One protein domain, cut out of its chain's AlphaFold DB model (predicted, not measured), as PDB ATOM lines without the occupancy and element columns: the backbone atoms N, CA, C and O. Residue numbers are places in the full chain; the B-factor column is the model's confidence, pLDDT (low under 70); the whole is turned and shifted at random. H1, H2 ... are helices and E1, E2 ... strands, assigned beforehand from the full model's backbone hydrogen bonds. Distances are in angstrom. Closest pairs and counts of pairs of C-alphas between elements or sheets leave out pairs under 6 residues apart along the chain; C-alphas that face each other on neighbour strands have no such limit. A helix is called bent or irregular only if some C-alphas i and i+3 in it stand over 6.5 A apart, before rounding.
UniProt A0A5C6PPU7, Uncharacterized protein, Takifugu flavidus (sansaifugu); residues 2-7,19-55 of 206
ATOM      1  N   SER A   2     -11.489 -69.365 114.333       89.38
ATOM      2  CA  SER A   2     -12.039 -68.197 115.033       89.38
ATOM      3  C   SER A   2     -13.247 -67.675 114.267       89.38
ATOM      4  O   SER A   2     -13.273 -67.744 113.039       89.38
ATOM      5  N   ALA A   3     -14.252 -67.191 114.985       89.62
ATOM      6  CA  ALA A   3     -15.444 -66.598 114.406       89.62
ATOM      7  C   ALA A   3     -15.703 -65.260 115.089       89.62
ATOM      8  O   ALA A   3     -15.661 -65.166 116.314       89.62
ATOM      9  N   ARG A   4     -15.982 -64.226 114.299       90.31
ATOM     10  CA  ARG A   4     -16.354 -62.914 114.829       90.31
ATOM     11  C   ARG A   4     -17.463 -62.282 114.010       90.31
ATOM     12  O   ARG A   4     -17.608 -62.542 112.815       90.31
ATOM     13  N   ARG A   5     -18.243 -61.433 114.665       85.50
ATOM     14  CA  ARG A   5     -19.340 -60.689 114.050       85.50
ATOM     15  C   ARG A   5     -18.823 -59.366 113.501       85.50
ATOM     16  O   ARG A   5     -18.047 -58.693 114.174       85.50
ATOM     17  N   ILE A   6     -19.255 -58.997 112.298       82.44
ATOM     18  CA  ILE A   6     -19.038 -57.642 111.792       82.44
ATOM     19  C   ILE A   6     -20.138 -56.761 112.384       82.44
ATOM     20  O   ILE A   6     -21.331 -57.036 112.214       82.44
ATOM     21  N   TYR A   7     -19.729 -55.722 113.101       74.44
ATOM     22  CA  TYR A   7     -20.611 -54.660 113.556       74.44
ATOM     23  C   TYR A   7     -20.564 -53.547 112.504       74.44
ATOM     24  O   TYR A   7     -19.486 -53.151 112.076       74.44
ATOM     25  N   THR A  19     -23.502 -60.295 109.154       86.31
ATOM     26  CA  THR A  19     -22.425 -61.101 108.583       86.31
ATOM     27  C   THR A  19     -21.474 -61.573 109.683       86.31
ATOM     28  O   THR A  19     -21.042 -60.795 110.539       86.31
ATOM     29  N   LEU A  20     -21.145 -62.862 109.648       89.62
ATOM     30  CA  LEU A  20     -20.116 -63.482 110.476       89.62
ATOM     31  C   LEU A  20     -18.894 -63.764 109.600       89.62
ATOM     32  O   LEU A  20     -19.035 -64.275 108.489       89.62
ATOM     33  N   ILE A  21     -17.703 -63.451 110.106       90.75
ATOM     34  CA  ILE A  21     -16.438 -63.849 109.487       90.75
ATOM     35  C   ILE A  21     -15.918 -65.066 110.237       90.75
ATOM     36  O   ILE A  21     -15.726 -65.019 111.453       90.75
ATOM     37  N   PHE A  22     -15.656 -66.134 109.488       91.62
ATOM     38  CA  PHE A  22     -15.030 -67.350 109.988       91.62
ATOM     39  C   PHE A  22     -13.605 -67.452 109.451       91.62
ATOM     40  O   PHE A  22     -13.382 -67.623 108.251       91.62
ATOM     41  N   SER A  23     -12.642 -67.387 110.358       91.44
ATOM     42  CA  SER A  23     -11.223 -67.555 110.074       91.44
ATOM     43  C   SER A  23     -10.839 -69.019 110.269       91.44
ATOM     44  O   SER A  23     -10.867 -69.567 111.379       91.44
ATOM     45  N   VAL A  24     -10.470 -69.664 109.166       92.19
ATOM     46  CA  VAL A  24     -10.051 -71.065 109.135       92.19
ATOM     47  C   VAL A  24      -8.536 -71.136 108.983       92.19
ATOM     48  O   VAL A  24      -7.970 -70.422 108.162       92.19
ATOM     49  N   LEU A  25      -7.887 -72.018 109.748       91.31
ATOM     50  CA  LEU A  25      -6.424 -72.159 109.751       91.31
ATOM     51  C   LEU A  25      -5.875 -72.681 108.416       91.31
ATOM     52  O   LEU A  25      -4.777 -72.323 108.011       91.31
ATOM     53  N   ARG A  26      -6.632 -73.554 107.737       93.19
ATOM     54  CA  ARG A  26      -6.207 -74.219 106.500       93.19
ATOM     55  C   ARG A  26      -7.058 -73.797 105.310       93.19
ATOM     56  O   ARG A  26      -8.291 -73.792 105.360       93.19
ATOM     57  N   TYR A  27      -6.383 -73.542 104.193       88.44
ATOM     58  CA  TYR A  27      -7.026 -73.224 102.921       88.44
ATOM     59  C   TYR A  27      -7.922 -74.365 102.409       88.44
ATOM     60  O   TYR A  27      -9.000 -74.105 101.875       88.44
ATOM     61  N   SER A  28      -7.514 -75.621 102.615       93.38
ATOM     62  CA  SER A  28      -8.283 -76.810 102.227       93.38
ATOM     63  C   SER A  28      -9.638 -76.873 102.932       93.38
ATOM     64  O   SER A  28     -10.662 -77.018 102.270       93.38
ATOM     65  N   SER A  29      -9.664 -76.667 104.250       94.31
ATOM     66  CA  SER A  29     -10.895 -76.617 105.044       94.31
ATOM     67  C   SER A  29     -11.809 -75.473 104.597       94.31
ATOM     68  O   SER A  29     -13.005 -75.681 104.401       94.31
ATOM     69  N   ARG A  30     -11.248 -74.283 104.335       92.56
ATOM     70  CA  ARG A  30     -12.005 -73.145 103.785       92.56
ATOM     71  C   ARG A  30     -12.661 -73.494 102.442       92.56
ATOM     72  O   ARG A  30     -13.826 -73.171 102.226       92.56
ATOM     73  N   LEU A  31     -11.932 -74.154 101.538       91.88
ATOM     74  CA  LEU A  31     -12.480 -74.597 100.253       91.88
ATOM     75  C   LEU A  31     -13.533 -75.697 100.403       91.88
ATOM     76  O   LEU A  31     -14.527 -75.660  99.682       91.88
ATOM     77  N   ALA A  32     -13.329 -76.656 101.307       93.25
ATOM     78  CA  ALA A  32     -14.279 -77.735 101.564       93.25
ATOM     79  C   ALA A  32     -15.635 -77.176 102.014       93.25
ATOM     80  O   ALA A  32     -16.657 -77.528 101.432       93.25
ATOM     81  N   ILE A  33     -15.628 -76.218 102.948       92.94
ATOM     82  CA  ILE A  33     -16.837 -75.525 103.420       92.94
ATOM     83  C   ILE A  33     -17.540 -74.799 102.265       92.94
ATOM     84  O   ILE A  33     -18.738 -74.972 102.062       92.94
ATOM     85  N   LEU A  34     -16.803 -74.020 101.461       92.62
ATOM     86  CA  LEU A  34     -17.386 -73.277 100.335       92.62
ATOM     87  C   LEU A  34     -17.964 -74.196  99.247       92.62
ATOM     88  O   LEU A  34     -18.978 -73.859  98.636       92.62
ATOM     89  N   ARG A  35     -17.328 -75.345  98.986       92.38
ATOM     90  CA  ARG A  35     -17.826 -76.343  98.025       92.38
ATOM     91  C   ARG A  35     -19.079 -77.038  98.551       92.38
ATOM     92  O   ARG A  35     -20.052 -77.119  97.809       92.38
ATOM     93  N   ALA A  36     -19.065 -77.472  99.812       93.19
ATOM     94  CA  ALA A  36     -20.213 -78.100 100.462       93.19
ATOM     95  C   ALA A  36     -21.429 -77.163 100.463       93.19
ATOM     96  O   ALA A  36     -22.487 -77.536  99.972       93.19
ATOM     97  N   ALA A  37     -21.244 -75.901 100.866       92.75
ATOM     98  CA  ALA A  37     -22.311 -74.899 100.889       92.75
ATOM     99  C   ALA A  37     -22.894 -74.560  99.505       92.75
ATOM    100  O   ALA A  37     -24.026 -74.088  99.407       92.75
ATOM    101  N   LYS A  38     -22.113 -74.739  98.429       88.69
ATOM    102  CA  LYS A  38     -22.588 -74.536  97.055       88.69
ATOM    103  C   LYS A  38     -23.373 -75.742  96.539       88.69
ATOM    104  O   LYS A  38     -24.290 -75.545  95.747       88.69
ATOM    105  N   LYS A  39     -22.982 -76.952  96.947       90.69
ATOM    106  CA  LYS A  39     -23.653 -78.200  96.577       90.69
ATOM    107  C   LYS A  39     -25.009 -78.303  97.274       90.69
ATOM    108  O   LYS A  39     -26.016 -78.425  96.591       90.69
ATOM    109  N   ASP A  40     -25.010 -78.131  98.595       90.69
ATOM    110  CA  ASP A  40     -26.182 -78.322  99.445       90.69
ATOM    111  C   ASP A  40     -26.474 -77.023 100.218       90.69
ATOM    112  O   ASP A  40     -25.773 -76.689 101.183       90.69
ATOM    113  N   PRO A  41     -27.466 -76.222  99.782       88.56
ATOM    114  CA  PRO A  41     -27.766 -74.954 100.429       88.56
ATOM    115  C   PRO A  41     -28.352 -75.161 101.830       88.56
ATOM    116  O   PRO A  41     -29.428 -75.730 101.991       88.56
ATOM    117  N   LEU A  42     -27.667 -74.636 102.844       88.62
ATOM    118  CA  LEU A  42     -28.065 -74.785 104.242       88.62
ATOM    119  C   LEU A  42     -29.172 -73.795 104.618       88.62
ATOM    120  O   LEU A  42     -29.099 -72.612 104.276       88.62
ATOM    121  N   SER A  43     -30.166 -74.265 105.370       90.69
ATOM    122  CA  SER A  43     -31.206 -73.424 105.968       90.69
ATOM    123  C   SER A  43     -31.296 -73.709 107.465       90.69
ATOM    124  O   SER A  43     -31.402 -74.864 107.859       90.69
ATOM    125  N   ILE A  44     -31.247 -72.668 108.296       88.06
ATOM    126  CA  ILE A  44     -31.433 -72.765 109.752       88.06
ATOM    127  C   ILE A  44     -32.650 -71.917 110.114       88.06
ATOM    128  O   ILE A  44     -32.709 -70.746 109.738       88.06
ATOM    129  N   ASN A  45     -33.626 -72.495 110.820       86.06
ATOM    130  CA  ASN A  45     -34.867 -71.815 111.226       86.06
ATOM    131  C   ASN A  45     -35.601 -71.148 110.046       86.06
ATOM    132  O   ASN A  45     -35.984 -69.980 110.113       86.06
ATOM    133  N   GLY A  46     -35.699 -71.853 108.913       86.19
ATOM    134  CA  GLY A  46     -36.321 -71.344 107.681       86.19
ATOM    135  C   GLY A  46     -35.510 -70.281 106.927       86.19
ATOM    136  O   GLY A  46     -35.944 -69.811 105.879       86.19
ATOM    137  N   ARG A  47     -34.319 -69.896 107.410       85.75
ATOM    138  CA  ARG A  47     -33.460 -68.888 106.774       85.75
ATOM    139  C   ARG A  47     -32.283 -69.539 106.064       85.75
ATOM    140  O   ARG A  47     -31.487 -70.245 106.680       85.75
ATOM    141  N   LYS A  48     -32.138 -69.244 104.772       89.38
ATOM    142  CA  LYS A  48     -31.034 -69.739 103.947       89.38
ATOM    143  C   LYS A  48     -29.722 -69.055 104.324       89.38
ATOM    144  O   LYS A  48     -29.600 -67.832 104.240       89.38
ATOM    145  N   ILE A  49     -28.719 -69.848 104.679       90.56
ATOM    146  CA  ILE A  49     -27.375 -69.367 104.986       90.56
ATOM    147  C   ILE A  49     -26.556 -69.332 103.700       90.56
ATOM    148  O   ILE A  49     -26.530 -70.286 102.923       90.56
ATOM    149  N   ARG A  50     -25.862 -68.214 103.477       89.75
ATOM    150  CA  ARG A  50     -24.950 -68.037 102.348       89.75
ATOM    151  C   ARG A  50     -23.519 -67.969 102.851       89.75
ATOM    152  O   ARG A  50     -23.184 -67.099 103.647       89.75
ATOM    153  N   PHE A  51     -22.671 -68.833 102.309       91.69
ATOM    154  CA  PHE A  51     -21.230 -68.735 102.479       91.69
ATOM    155  C   PHE A  51     -20.619 -68.067 101.252       91.69
ATOM    156  O   PHE A  51     -20.875 -68.464 100.114       91.69
ATOM    157  N   SER A  52     -19.793 -67.057 101.488       88.31
ATOM    158  CA  SER A  52     -18.990 -66.410 100.460       88.31
ATOM    159  C   SER A  52     -17.557 -66.248 100.959       88.31
ATOM    160  O   SER A  52     -17.354 -65.988 102.143       88.31
ATOM    161  N   PRO A  53     -16.552 -66.402 100.084       90.06
ATOM    162  CA  PRO A  53     -15.185 -66.033 100.424       90.06
ATOM    163  C   PRO A  53     -15.101 -64.539 100.762       90.06
ATOM    164  O   PRO A  53     -15.701 -63.718 100.071       90.06
ATOM    165  N   ASP A  54     -14.329 -64.212 101.796       89.44
ATOM    166  CA  ASP A  54     -14.031 -62.833 102.176       89.44
ATOM    167  C   ASP A  54     -12.905 -62.296 101.285       89.44
ATOM    168  O   ASP A  54     -11.769 -62.774 101.326       89.44
ATOM    169  N   TYR A  55     -13.248 -61.368 100.399       87.50
ATOM    170  CA  TYR A  55     -12.314 -60.722  99.485       87.50
ATOM    171  C   TYR A  55     -12.226 -59.242  99.839       87.50
ATOM    172  O   TYR A  55     -13.234 -58.625 100.174       87.50
TER     173      TYR A  55
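What this domain is: This is residues 2 to 7 and 19 to 55 of the 206 residues of an uncharacterized protein of Takifugu flavidus (sansaifugu) (UniProt A0A5C6PPU7). A two-stranded antiparallel ribbon, E1 and E2, stands over one helix, H1, with a gap between. From the far end of H1 the last stretch goes out into a small loop that sticks out at residues 43 to 48, then folds back through the gap between helix and ribbon, its last residues turning off to one side. The printed part has 43 residues with two named strands and one named helix, in the order E1, E2, H1, and the sheet order is E1 - E2. The class is mixed, helices and strands, with under half of the residues in named elements. The whole is only just loose, close to compact, with a radius of gyration of the C-alphas of 11.1 A, and its C-alphas span 30 by 28 by 17 A.

Where its parts are: The printed part begins with strand E1, residues 2 to 5, whose C-alpha 2 is at (-12.039, -68.197, 115.033); it is 10.5 A long from first to last C-alpha. Strand E2, residues 20 to 23, is 9.8 A long, with C-alpha 20 at (-20.116, -63.482, 110.476). Helix H1, residues 27 to 39, is 18.5 A long and ends with C-alpha 39 at (-23.653, -78.200, 96.577). Residues 40 to 55 hold no named element.

How they stand to each other: E1 and E2 are antiparallel neighbours, with 159 degrees between their N-to-C directions. C-alphas 3 and 22 face each other at 4.5 A, and C-alphas 5 and 20 at 4.6 A. Across the pair, N 23 and O 2 are 2.8 A apart and N 21 and O 4 are 2.9 A apart, both within hydrogen-bond range. A tight link of 3 residues joins E2 to H1. E1 and H1 are apart. In H1 every O i to N i+4 pair is within hydrogen-bond range, and the helix is neither bent nor irregular. After H1, residues 43 to 44 pair with residues 47 to 48, antiparallel, in stretches too short to be named, and residues 43 to 48 stand free.

The domain as a whole: The two C-alphas farthest apart are those of Arg 26 and Gly 46, at 30.3 A, while the first and last printed C-alphas, of Ser 2 and Tyr 55, are 17.3 A apart. Residues 8 to 18 are cut out and not printed, and C-alphas 7 and 19 are 8.3 A apart across this cut. The link from E1 to E2 is the link across the cut. The mean pLDDT of the printed part is 89.7, and no printed residue is under 70.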